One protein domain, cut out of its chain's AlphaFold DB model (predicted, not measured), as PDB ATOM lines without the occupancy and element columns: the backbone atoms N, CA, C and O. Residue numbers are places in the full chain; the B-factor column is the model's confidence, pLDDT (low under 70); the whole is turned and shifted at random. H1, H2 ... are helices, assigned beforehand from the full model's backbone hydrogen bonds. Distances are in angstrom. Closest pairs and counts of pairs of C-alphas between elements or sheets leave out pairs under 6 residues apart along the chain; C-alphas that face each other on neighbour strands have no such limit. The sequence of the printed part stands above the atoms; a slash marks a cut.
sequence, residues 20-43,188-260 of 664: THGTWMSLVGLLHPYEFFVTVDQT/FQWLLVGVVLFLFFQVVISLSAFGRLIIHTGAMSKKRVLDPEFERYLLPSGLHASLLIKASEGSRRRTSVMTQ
ATOM      1  N   THR A  20     155.049 171.015 181.168       66.69
ATOM      2  CA  THR A  20     155.746 172.154 181.788       66.69
ATOM      3  C   THR A  20     156.583 171.723 182.990       66.69
ATOM      4  O   THR A  20     157.741 172.129 183.100       66.69
ATOM      5  N   HIS A  21     156.057 170.840 183.843       74.06
ATOM      6  CA  HIS A  21     156.777 170.344 185.015       74.06
ATOM      7  C   HIS A  21     157.975 169.463 184.621       74.06
ATOM      8  O   HIS A  21     159.093 169.688 185.092       74.06
ATOM      9  N   GLY A  22     157.787 168.517 183.691       74.44
ATOM     10  CA  GLY A  22     158.880 167.686 183.169       74.44
ATOM     11  C   GLY A  22     159.983 168.514 182.499       74.44
ATOM     12  O   GLY A  22     161.173 168.273 182.722       74.44
ATOM     13  N   THR A  23     159.590 169.554 181.756       72.94
ATOM     14  CA  THR A  23     160.512 170.542 181.179       72.94
ATOM     15  C   THR A  23     161.351 171.211 182.268       72.94
ATOM     16  O   THR A  23     162.579 171.116 182.228       72.94
ATOM     17  N   TRP A  24     160.715 171.809 183.281       76.50
ATOM     18  CA  TRP A  24     161.404 172.479 184.388       76.50
ATOM     19  C   TRP A  24     162.354 171.558 185.156       76.50
ATOM     20  O   TRP A  24     163.485 171.948 185.436       76.50
ATOM     21  N   MET A  25     161.953 170.320 185.442       79.25
ATOM     22  CA  MET A  25     162.808 169.376 186.169       79.25
ATOM     23  C   MET A  25     164.028 168.939 185.344       79.25
ATOM     24  O   MET A  25     165.133 168.845 185.882       79.25
ATOM     25  N   SER A  26     163.878 168.749 184.028       75.19
ATOM     26  CA  SER A  26     165.016 168.461 183.136       75.19
ATOM     27  C   SER A  26     165.986 169.647 183.012       75.19
ATOM     28  O   SER A  26     167.204 169.465 182.962       75.19
ATOM     29  N   LEU A  27     165.441 170.865 183.033       76.50
ATOM     30  CA  LEU A  27     166.161 172.131 182.986       76.50
ATOM     31  C   LEU A  27     166.954 172.368 184.285       76.50
ATOM     32  O   LEU A  27     168.134 172.702 184.235       76.50
ATOM     33  N   VAL A  28     166.342 172.123 185.447       80.75
ATOM     34  CA  VAL A  28     166.999 172.174 186.765       80.75
ATOM     35  C   VAL A  28     168.078 171.095 186.888       80.75
ATOM     36  O   VAL A  28     169.162 171.377 187.395       80.75
ATOM     37  N   GLY A  29     167.844 169.895 186.345       79.31
ATOM     38  CA  GLY A  29     168.834 168.812 186.287       79.31
ATOM     39  C   GLY A  29     170.091 169.128 185.460       79.31
ATOM     40  O   GLY A  29     171.101 168.438 185.595       79.31
ATOM     41  N   LEU A  30     170.062 170.179 184.630       75.19
ATOM     42  CA  LEU A  30     171.240 170.689 183.923       75.19
ATOM     43  C   LEU A  30     172.104 171.629 184.777       75.19
ATOM     44  O   LEU A  30     173.252 171.836 184.389       75.19
ATOM     45  N   LEU A  31     171.615 172.201 185.885       78.81
ATOM     46  CA  LEU A  31     172.373 173.141 186.727       78.81
ATOM     47  C   LEU A  31     173.227 172.422 187.781       78.81
ATOM     48  O   LEU A  31     172.910 171.330 188.251       78.81
ATOM     49  N   HIS A  32     174.320 173.061 188.199       78.50
ATOM     50  CA  HIS A  32     175.036 172.680 189.420       78.50
ATOM     51  C   HIS A  32     174.574 173.510 190.629       78.50
ATOM     52  O   HIS A  32     174.194 174.666 190.455       78.50
ATOM     53  N   PRO A  33     174.661 172.988 191.874       77.94
ATOM     54  CA  PRO A  33     174.136 173.679 193.057       77.94
ATOM     55  C   PRO A  33     174.674 175.099 193.291       77.94
ATOM     56  O   PRO A  33     173.958 175.946 193.816       77.94
ATOM     57  N   TYR A  34     175.912 175.394 192.877       78.00
ATOM     58  CA  TYR A  34     176.484 176.742 192.988       78.00
ATOM     59  C   TYR A  34     175.894 177.744 191.973       78.00
ATOM     60  O   TYR A  34     176.011 178.950 192.158       78.00
ATOM     61  N   GLU A  35     175.240 177.271 190.909       73.44
ATOM     62  CA  GLU A  35     174.707 178.089 189.805       73.44
ATOM     63  C   GLU A  35     173.275 178.566 190.050       73.44
ATOM     64  O   GLU A  35     172.782 179.430 189.328       73.44
ATOM     65  N   PHE A  36     172.639 178.069 191.115       76.69
ATOM     66  CA  PHE A  36     171.468 178.703 191.723       76.69
ATOM     67  C   PHE A  36     171.814 180.055 192.377       76.69
ATOM     68  O   PHE A  36     170.923 180.863 192.624       76.69
ATOM     69  N   PHE A  37     173.105 180.319 192.623       78.31
ATOM     70  CA  PHE A  37     173.623 181.537 193.260       78.31
ATOM     71  C   PHE A  37     174.593 182.333 192.371       78.31
ATOM     72  O   PHE A  37     175.149 183.346 192.792       78.31
ATOM     73  N   VAL A  38     174.855 181.862 191.150       76.50
ATOM     74  CA  VAL A  38     175.820 182.473 190.231       76.50
ATOM     75  C   VAL A  38     175.277 182.367 188.813       76.50
ATOM     76  O   VAL A  38     175.243 181.289 188.223       76.50
ATOM     77  N   THR A  39     174.874 183.505 188.252       77.75
ATOM     78  CA  THR A  39     174.411 183.610 186.867       77.75
ATOM     79  C   THR A  39     175.509 183.193 185.881       77.75
ATOM     80  O   THR A  39     176.700 183.438 186.095       77.75
ATOM     81  N   VAL A  40     175.116 182.568 184.762       78.06
ATOM     82  CA  VAL A  40     176.056 182.023 183.757       78.06
ATOM     83  C   VAL A  40     177.050 183.070 183.240       78.06
ATOM     84  O   VAL A  40     178.203 182.734 182.962       78.06
ATOM     85  N   ASP A  41     176.658 184.344 183.193       75.69
ATOM     86  CA  ASP A  41     177.484 185.476 182.756       75.69
ATOM     87  C   ASP A  41     178.717 185.760 183.647       75.69
ATOM     88  O   ASP A  41     179.643 186.459 183.210       75.69
ATOM     89  N   GLN A  42     178.738 185.211 184.869       80.94
ATOM     90  CA  GLN A  42     179.864 185.230 185.809       80.94
ATOM     91  C   GLN A  42     180.821 184.054 185.605       80.94
ATOM     92  O   GLN A  42     181.978 184.128 186.033       80.94
ATOM     93  N   THR A  43     180.388 182.964 184.965       82.81
ATOM     94  CA  THR A  43     181.242 181.785 184.762       82.81
ATOM     95  C   THR A  43     182.460 182.144 183.906       82.81
ATOM     96  O   THR A  43     182.406 182.980 182.999       82.81
ATOM     97  N   PHE A 188     151.635 186.459 207.076       90.19
ATOM     98  CA  PHE A 188     151.818 187.066 205.752       90.19
ATOM     99  C   PHE A 188     153.254 187.547 205.490       90.19
ATOM    100  O   PHE A 188     153.676 187.577 204.337       90.19
ATOM    101  N   GLN A 189     154.026 187.839 206.541       91.31
ATOM    102  CA  GLN A 189     155.453 188.162 206.467       91.31
ATOM    103  C   GLN A 189     156.236 187.053 205.748       91.31
ATOM    104  O   GLN A 189     156.928 187.299 204.761       91.31
ATOM    105  N   TRP A 190     156.070 185.806 206.202       90.44
ATOM    106  CA  TRP A 190     156.742 184.634 205.637       90.44
ATOM    107  C   TRP A 190     156.271 184.321 204.219       90.44
ATOM    108  O   TRP A 190     157.084 183.920 203.387       90.44
ATOM    109  N   LEU A 191     154.990 184.562 203.920       92.50
ATOM    110  CA  LEU A 191     154.465 184.454 202.560       92.50
ATOM    111  C   LEU A 191     155.153 185.461 201.625       92.50
ATOM    112  O   LEU A 191     155.612 185.073 200.555       92.50
ATOM    113  N   LEU A 192     155.269 186.732 202.026       91.00
ATOM    114  CA  LEU A 192     155.845 187.780 201.179       91.00
ATOM    115  C   LEU A 192     157.363 187.605 201.008       91.00
ATOM    116  O   LEU A 192     157.857 187.693 199.886       91.00
ATOM    117  N   VAL A 193     158.092 187.243 202.072       91.50
ATOM    118  CA  VAL A 193     159.504 186.821 201.978       91.50
ATOM    119  C   VAL A 193     159.653 185.613 201.044       91.50
ATOM    120  O   VAL A 193     160.544 185.602 200.194       91.50
ATOM    121  N   GLY A 194     158.757 184.628 201.149       91.69
ATOM    122  CA  GLY A 194     158.708 183.464 200.266       91.69
ATOM    123  C   GLY A 194     158.491 183.839 198.798       91.69
ATOM    124  O   GLY A 194     159.210 183.339 197.939       91.69
ATOM    125  N   VAL A 195     157.573 184.766 198.505       91.88
ATOM    126  CA  VAL A 195     157.326 185.286 197.148       91.88
ATOM    127  C   VAL A 195     158.535 186.056 196.612       91.88
ATOM    128  O   VAL A 195     158.933 185.833 195.472       91.88
ATOM    129  N   VAL A 196     159.167 186.917 197.417       91.06
ATOM    130  CA  VAL A 196     160.374 187.669 197.021       91.06
ATOM    131  C   VAL A 196     161.532 186.720 196.693       91.06
ATOM    132  O   VAL A 196     162.162 186.860 195.643       91.06
ATOM    133  N   LEU A 197     161.779 185.718 197.542       91.25
ATOM    134  CA  LEU A 197     162.783 184.683 197.290       91.25
ATOM    135  C   LEU A 197     162.431 183.837 196.063       91.25
ATOM    136  O   LEU A 197     163.301 183.602 195.226       91.25
ATOM    137  N   PHE A 198     161.174 183.413 195.918       91.44
ATOM    138  CA  PHE A 198     160.711 182.632 194.773       91.44
ATOM    139  C   PHE A 198     160.913 183.388 193.457       91.44
ATOM    140  O   PHE A 198     161.515 182.840 192.540       91.44
ATOM    141  N   LEU A 199     160.495 184.655 193.371       89.44
ATOM    142  CA  LEU A 199     160.696 185.489 192.182       89.44
ATOM    143  C   LEU A 199     162.185 185.685 191.869       89.44
ATOM    144  O   LEU A 199     162.589 185.590 190.709       89.44
ATOM    145  N   PHE A 200     163.014 185.905 192.892       88.94
ATOM    146  CA  PHE A 200     164.460 186.024 192.721       88.94
ATOM    147  C   PHE A 200     165.082 184.735 192.163       88.94
ATOM    148  O   PHE A 200     165.759 184.767 191.132       88.94
ATOM    149  N   PHE A 201     164.822 183.588 192.800       87.31
ATOM    150  CA  PHE A 201     165.320 182.296 192.332       87.31
ATOM    151  C   PHE A 201     164.765 181.947 190.952       87.31
ATOM    152  O   PHE A 201     165.525 181.482 190.109       87.31
ATOM    153  N   GLN A 202     163.497 182.244 190.667       88.31
ATOM    154  CA  GLN A 202     162.887 182.017 189.360       88.31
ATOM    155  C   GLN A 202     163.644 182.752 188.248       88.31
ATOM    156  O   GLN A 202     163.948 182.150 187.216       88.31
ATOM    157  N   VAL A 203     164.014 184.021 188.455       86.94
ATOM    158  CA  VAL A 203     164.817 184.792 187.488       86.94
ATOM    159  C   VAL A 203     166.224 184.205 187.340       86.94
ATOM    160  O   VAL A 203     166.671 183.975 186.213       86.94
ATOM    161  N   VAL A 204     166.916 183.916 188.448       85.50
ATOM    162  CA  VAL A 204     168.289 183.374 188.414       85.50
ATOM    163  C   VAL A 204     168.332 181.997 187.747       85.50
ATOM    164  O   VAL A 204     169.157 181.783 186.859       85.50
ATOM    165  N   ILE A 205     167.421 181.087 188.108       86.25
ATOM    166  CA  ILE A 205     167.313 179.745 187.523       86.25
ATOM    167  C   ILE A 205     166.985 179.850 186.034       86.25
ATOM    168  O   ILE A 205     167.697 179.247 185.236       86.25
ATOM    169  N   SER A 206     165.983 180.650 185.639       85.25
ATOM    170  CA  SER A 206     165.592 180.818 184.227       85.25
ATOM    171  C   SER A 206     166.768 181.268 183.356       85.25
ATOM    172  O   SER A 206     167.048 180.671 182.317       85.25
ATOM    173  N   LEU A 207     167.492 182.307 183.791       84.44
ATOM    174  CA  LEU A 207     168.622 182.862 183.042       84.44
ATOM    175  C   LEU A 207     169.836 181.925 183.041       84.44
ATOM    176  O   LEU A 207     170.511 181.792 182.019       84.44
ATOM    177  N   SER A 208     170.113 181.257 184.163       82.19
ATOM    178  CA  SER A 208     171.220 180.304 184.291       82.19
ATOM    179  C   SER A 208     170.988 179.059 183.422       82.19
ATOM    180  O   SER A 208     171.844 178.671 182.622       82.19
ATOM    181  N   ALA A 209     169.774 178.510 183.462       84.94
ATOM    182  CA  ALA A 209     169.321 177.441 182.588       84.94
ATOM    183  C   ALA A 209     169.398 177.800 181.099       84.94
ATOM    184  O   ALA A 209     169.953 177.039 180.304       84.94
ATOM    185  N   PHE A 210     168.876 178.967 180.712       86.56
ATOM    186  CA  PHE A 210     168.905 179.421 179.324       86.56
ATOM    187  C   PHE A 210     170.342 179.643 178.827       86.56
ATOM    188  O   PHE A 210     170.686 179.230 177.719       86.56
ATOM    189  N   GLY A 211     171.219 180.190 179.677       84.75
ATOM    190  CA  GLY A 211     172.652 180.287 179.407       84.75
ATOM    191  C   GLY A 211     173.292 178.918 179.149       84.75
ATOM    192  O   GLY A 211     173.970 178.740 178.136       84.75
ATOM    193  N   ARG A 212     173.022 177.919 180.003       83.19
ATOM    194  CA  ARG A 212     173.462 176.526 179.786       83.19
ATOM    195  C   ARG A 212     172.901 175.923 178.500       83.19
ATOM    196  O   ARG A 212     173.639 175.244 177.789       83.19
ATOM    197  N   LEU A 213     171.638 176.183 178.170       88.50
ATOM    198  CA  LEU A 213     171.016 175.704 176.937       88.50
ATOM    199  C   LEU A 213     171.721 176.288 175.702       88.50
ATOM    200  O   LEU A 213     172.091 175.525 174.811       88.50
ATOM    201  N   ILE A 214     172.017 177.591 175.672       88.00
ATOM    202  CA  ILE A 214     172.821 178.224 174.606       88.00
ATOM    203  C   ILE A 214     174.210 177.575 174.501       88.00
ATOM    204  O   ILE A 214     174.626 177.179 173.408       88.00
ATOM    205  N   ILE A 215     174.906 177.426 175.636       84.38
ATOM    206  CA  ILE A 215     176.254 176.841 175.700       84.38
ATOM    207  C   ILE A 215     176.260 175.402 175.172       84.38
ATOM    208  O   ILE A 215     177.123 175.047 174.377       84.38
ATOM    209  N   HIS A 216     175.331 174.544 175.601       85.94
ATOM    210  CA  HIS A 216     175.385 173.114 175.283       85.94
ATOM    211  C   HIS A 216     174.737 172.744 173.943       85.94
ATOM    212  O   HIS A 216     175.185 171.788 173.311       85.94
ATOM    213  N   THR A 217     173.750 173.505 173.457       88.75
ATOM    214  CA  THR A 217     173.193 173.312 172.100       88.75
ATOM    215  C   THR A 217     174.175 173.687 170.989       88.75
ATOM    216  O   THR A 217     174.057 173.182 169.869       88.75
ATOM    217  N   GLY A 218     175.141 174.560 171.292       82.50
ATOM    218  CA  GLY A 218     176.055 175.134 170.310       82.50
ATOM    219  C   GLY A 218     175.431 176.256 169.483       82.50
ATOM    220  O   GLY A 218     175.868 176.480 168.359       82.50
ATOM    221  N   ALA A 219     174.439 176.969 170.033       85.81
ATOM    222  CA  ALA A 219     173.727 178.058 169.358       85.81
ATOM    223  C   ALA A 219     174.611 179.235 168.915       85.81
ATOM    224  O   ALA A 219     174.214 179.999 168.041       85.81
ATOM    225  N   MET A 220     175.820 179.363 169.469       74.69
ATOM    226  CA  MET A 220     176.813 180.352 169.032       74.69
ATOM    227  C   MET A 220     177.769 179.849 167.936       74.69
ATOM    228  O   MET A 220     178.665 180.581 167.514       74.69
ATOM    229  N   SER A 221     177.623 178.606 167.468       77.88
ATOM    230  CA  SER A 221     178.371 178.107 166.312       77.88
ATOM    231  C   SER A 221     177.918 178.801 165.023       77.88
ATOM    232  O   SER A 221     176.765 179.192 164.878       77.88
ATOM    233  N   LYS A 222     178.799 178.849 164.014       75.94
ATOM    234  CA  LYS A 222     178.404 179.202 162.635       75.94
ATOM    235  C   LYS A 222     177.437 178.179 162.013       75.94
ATOM    236  O   LYS A 222     176.843 178.451 160.975       75.94
ATOM    237  N   LYS A 223     177.314 176.985 162.604       81.75
ATOM    238  CA  LYS A 223     176.359 175.950 162.192       81.75
ATOM    239  C   LYS A 223     175.033 176.136 162.920       81.75
ATOM    240  O   LYS A 223     175.028 176.324 164.133       81.75
ATOM    241  N   ARG A 224     173.921 176.008 162.190       84.56
ATOM    242  CA  ARG A 224     172.575 176.010 162.780       84.56
ATOM    243  C   ARG A 224     172.435 174.870 163.796       84.56
ATOM    244  O   ARG A 224     173.006 173.794 163.620       84.56
ATOM    245  N   VAL A 225     171.684 175.121 164.869       89.94
ATOM    246  CA  VAL A 225     171.448 174.130 165.933       89.94
ATOM    247  C   VAL A 225     170.532 173.014 165.450       89.94
ATOM    248  O   VAL A 225     170.768 171.853 165.777       89.94
ATOM    249  N   LEU A 226     169.513 173.357 164.673       91.50
ATOM    250  CA  LEU A 226     168.569 172.432 164.064       91.50
ATOM    251  C   LEU A 226     168.587 172.657 162.550       91.50
ATOM    252  O   LEU A 226     168.938 173.747 162.084       91.50
ATOM    253  N   ASP A 227     168.236 171.626 161.788       91.25
ATOM    254  CA  ASP A 227     168.053 171.782 160.349       91.25
ATOM    255  C   ASP A 227     166.799 172.632 160.084       91.25
ATOM    256  O   ASP A 227     165.777 172.437 160.749       91.25
ATOM    257  N   PRO A 228     166.846 173.583 159.132       89.50
ATOM    258  CA  PRO A 228     165.794 174.588 158.960       89.50
ATOM    259  C   PRO A 228     164.458 174.003 158.492       89.50
ATOM    260  O   PRO A 228     163.424 174.644 158.646       89.50
ATOM    261  N   GLU A 229     164.466 172.805 157.908       92.06
ATOM    262  CA  GLU A 229     163.242 172.073 157.582       92.06
ATOM    263  C   GLU A 229     162.616 171.493 158.850       92.06
ATOM    264  O   GLU A 229     161.450 171.755 159.121       92.06
ATOM    265  N   PHE A 230     163.405 170.811 159.688       91.38
ATOM    266  CA  PHE A 230     162.946 170.271 160.971       91.38
ATOM    267  C   PHE A 230     162.426 171.372 161.907       91.38
ATOM    268  O   PHE A 230     161.350 171.229 162.480       91.38
ATOM    269  N   GLU A 231     163.129 172.505 161.994       88.44
ATOM    270  CA  GLU A 231     162.731 173.675 162.790       88.44
ATOM    271  C   GLU A 231     161.328 174.199 162.423       88.44
ATOM    272  O   GLU A 231     160.548 174.530 163.312       88.44
ATOM    273  N   ARG A 232     160.967 174.212 161.130       89.12
ATOM    274  CA  ARG A 232     159.656 174.690 160.645       89.12
ATOM    275  C   ARG A 232     158.480 173.788 161.021       89.12
ATOM    276  O   ARG A 232     157.350 174.268 161.032       89.12
ATOM    277  N   TYR A 233     158.724 172.508 161.299       91.44
ATOM    278  CA  TYR A 233     157.680 171.549 161.682       91.44
ATOM    279  C   TYR A 233     157.503 171.420 163.204       91.44
ATOM    280  O   TYR A 233     156.607 170.705 163.654       91.44
ATOM    281  N   LEU A 234     158.328 172.097 164.009       85.88
ATOM    282  CA  LEU A 234     158.266 172.025 165.466       85.88
ATOM    283  C   LEU A 234     157.387 173.127 166.069       85.88
ATOM    284  O   LEU A 234     157.617 174.319 165.886       85.88
ATOM    285  N   LEU A 235     156.433 172.709 166.902       90.31
ATOM    286  CA  LEU A 235     155.773 173.581 167.875       90.31
ATOM    287  C   LEU A 235     156.799 174.119 168.898       90.31
ATOM    288  O   LEU A 235     157.799 173.442 169.149       90.31
ATOM    289  N   PRO A 236     156.555 175.263 169.569       85.44
ATOM    290  CA  PRO A 236     157.490 175.829 170.550       85.44
ATOM    291  C   PRO A 236     157.918 174.857 171.665       85.44
ATOM    292  O   PRO A 236     159.082 174.846 172.063       85.44
ATOM    293  N   SER A 237     157.010 173.989 172.125       82.88
ATOM    294  CA  SER A 237     157.301 172.910 173.082       82.88
ATOM    295  C   SER A 237     158.219 171.830 172.495       82.88
ATOM    296  O   SER A 237     159.177 171.415 173.145       82.88
ATOM    297  N   GLY A 238     157.985 171.418 171.245       82.75
ATOM    298  CA  GLY A 238     158.837 170.474 170.512       82.75
ATOM    299  C   GLY A 238     160.222 171.042 170.188       82.75
ATOM    300  O   GLY A 238     161.221 170.325 170.269       82.75
ATOM    301  N   LEU A 239     160.304 172.344 169.896       88.56
ATOM    302  CA  LEU A 239     161.560 173.076 169.743       88.56
ATOM    303  C   LEU A 239     162.341 173.070 171.061       88.56
ATOM    304  O   LEU A 239     163.514 172.699 171.080       88.56
ATOM    305  N   HIS A 240     161.679 173.402 172.172       86.62
ATOM    306  CA  HIS A 240     162.293 173.391 173.496       86.62
ATOM    307  C   HIS A 240     162.800 171.993 173.889       86.62
ATOM    308  O   HIS A 240     163.962 171.853 174.272       86.62
ATOM    309  N   ALA A 241     161.985 170.950 173.708       88.12
ATOM    310  CA  ALA A 241     162.381 169.564 173.958       88.12
ATOM    311  C   ALA A 241     163.575 169.134 173.082       88.12
ATOM    312  O   ALA A 241     164.526 168.537 173.583       88.12
ATOM    313  N   SER A 242     163.587 169.499 171.795       90.56
ATOM    314  CA  SER A 242     164.702 169.204 170.880       90.56
ATOM    315  C   SER A 242     166.002 169.902 171.301       90.56
ATOM    316  O   SER A 242     167.079 169.298 171.274       90.56
ATOM    317  N   LEU A 243     165.912 171.162 171.742       91.56
ATOM    318  CA  LEU A 243     167.046 171.921 172.273       91.56
ATOM    319  C   LEU A 243     167.550 171.337 173.602       91.56
ATOM    320  O   LEU A 243     168.761 171.217 173.776       91.56
ATOM    321  N   LEU A 244     166.658 170.911 174.502       89.81
ATOM    322  CA  LEU A 244     167.013 170.220 175.748       89.81
ATOM    323  C   LEU A 244     167.703 168.878 175.492       89.81
ATOM    324  O   LEU A 244     168.753 168.618 176.077       89.81
ATOM    325  N   ILE A 245     167.168 168.046 174.593       90.31
ATOM    326  CA  ILE A 245     167.783 166.765 174.214       90.31
ATOM    327  C   ILE A 245     169.204 167.020 173.700       90.31
ATOM    328  O   ILE A 245     170.155 166.429 174.212       90.31
ATOM    329  N   LYS A 246     169.377 167.974 172.777       90.69
ATOM    330  CA  LYS A 246     170.692 168.334 172.232       90.69
ATOM    331  C   LYS A 246     171.641 168.932 173.280       90.69
ATOM    332  O   LYS A 246     172.824 168.592 173.290       90.69
ATOM    333  N   ALA A 247     171.140 169.764 174.195       89.56
ATOM    334  CA  ALA A 247     171.912 170.283 175.323       89.56
ATOM    335  C   ALA A 247     172.365 169.157 176.268       89.56
ATOM    336  O   ALA A 247     173.527 169.114 176.674       89.56
ATOM    337  N   SER A 248     171.478 168.209 176.579       88.19
ATOM    338  CA  SER A 248     171.784 167.052 177.426       88.19
ATOM    339  C   SER A 248     172.805 166.117 176.767       88.19
ATOM    340  O   SER A 248     173.728 165.650 177.432       88.19
ATOM    341  N   GLU A 249     172.722 165.914 175.448       88.62
ATOM    342  CA  GLU A 249     173.675 165.116 174.674       88.62
ATOM    343  C   GLU A 249     175.059 165.785 174.634       88.62
ATOM    344  O   GLU A 249     176.070 165.119 174.877       88.62
ATOM    345  N   GLY A 250     175.114 167.102 174.401       83.81
ATOM    346  CA  GLY A 250     176.348 167.893 174.457       83.81
ATOM    347  C   GLY A 250     176.988 167.885 175.850       83.81
ATOM    348  O   GLY A 250     178.186 167.632 175.989       83.81
ATOM    349  N   SER A 251     176.180 168.077 176.898       84.06
ATOM    350  CA  SER A 251     176.609 167.987 178.299       84.06
ATOM    351  C   SER A 251     177.153 166.591 178.642       84.06
ATOM    352  O   SER A 251     178.284 166.463 179.113       84.06
ATOM    353  N   ARG A 252     176.419 165.520 178.299       85.62
ATOM    354  CA  ARG A 252     176.817 164.121 178.546       85.62
ATOM    355  C   ARG A 252     178.095 163.727 177.809       85.62
ATOM    356  O   ARG A 252     178.939 163.039 178.375       85.62
ATOM    357  N   ARG A 253     178.258 164.171 176.561       83.69
ATOM    358  CA  ARG A 253     179.496 163.984 175.783       83.69
ATOM    359  C   ARG A 253     180.664 164.819 176.304       83.69
ATOM    360  O   ARG A 253     181.768 164.667 175.789       83.69
ATOM    361  N   ARG A 254     180.420 165.726 177.263       79.56
ATOM    362  CA  ARG A 254     181.323 166.820 177.632       79.56
ATOM    363  C   ARG A 254     181.873 167.493 176.376       79.56
ATOM    364  O   ARG A 254     183.071 167.766 176.315       79.56
ATOM    365  N   THR A 255     181.030 167.709 175.350       66.00
ATOM    366  CA  THR A 255     181.475 168.413 174.143       66.00
ATOM    367  C   THR A 255     182.002 169.741 174.619       66.00
ATOM    368  O   THR A 255     181.228 170.566 175.114       66.00
ATOM    369  N   SER A 256     183.319 169.918 174.530       60.56
ATOM    370  CA  SER A 256     183.913 171.170 174.940       60.56
ATOM    371  C   SER A 256     183.191 172.265 174.164       60.56
ATOM    372  O   SER A 256     182.936 172.139 172.960       60.56
ATOM    373  N   VAL A 257     182.834 173.332 174.866       61.19
ATOM    374  CA  VAL A 257     182.281 174.557 174.275       61.19
ATOM    375  C   VAL A 257     183.118 174.995 173.060       61.19
ATOM    376  O   VAL A 257     182.621 175.482 172.052       61.19
ATOM    377  N   MET A 258     184.408 174.688 173.142       54.94
ATOM    378  CA  MET A 258     185.412 174.781 172.106       54.94
ATOM    379  C   MET A 258     185.100 173.958 170.832       54.94
ATOM    380  O   MET A 258     185.001 174.534 169.749       54.94
ATOM    381  N   THR A 259     184.808 172.654 170.898       62.84
ATOM    382  CA  THR A 259     184.459 171.845 169.700       62.84
ATOM    383  C   THR A 259     183.342 172.424 168.809       62.84
ATOM    384  O   THR A 259     183.316 172.142 167.611       62.84
ATOM    385  N   GLN A 260     182.440 173.253 169.344       63.19
ATOM    386  CA  GLN A 260     181.310 173.826 168.601       63.19
ATOM    387  C   GLN A 260     181.727 174.869 167.550       63.19
ATOM    388  O   GLN A 260     181.084 174.973 166.504       63.19
TER     389      GLN A 260
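This is residues 20 to 43 and 188 to 260 of the 664 residues of the protein "Predicted protein" of Phaeodactylum tricornutum (strain CCAP 1055/1) (UniProt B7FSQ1). What is the picture? A long helix, H3, sticks out with residues 188 to 200; H5 crosses its other end, H1 runs beside H5, and short H2 packs on H3. What builds it? It is all helix, 97 printed residues with H1 to H5 in chain order. It is loose, radius of gyration 15.6 A, spanning 52 by 30 by 20 A.

Where is H3? It is residues 188 to 217, 42.2 A long, from C-alpha 188 at (151.818, 187.066, 205.752). And the others? H5 is residues 236 to 252, 24.0 A, ending at (176.817, 164.121, 178.546); H1 is 20 to 28, H2 33 to 36, H4 228 to 232.

What touches H3, the hub? Residues 212 to 217 touch H5, closest C-alphas His 216 and Ala 247, 4.5 A. Residues 201 to 208 touch H2, closest C-alphas Ile 205 and Phe 36, 6.0 A. Backbones? Every O i to N i+4 pair is within hydrogen-bond range in H1, H3 and H5; H4 has 0 of 1, with 1 of 2 O i to N i+3.

Any cut? C-alphas 43 and 188 are 36.5 A apart across it. Low confidence? Residues 20 and 255 to 260 have pLDDT under 70.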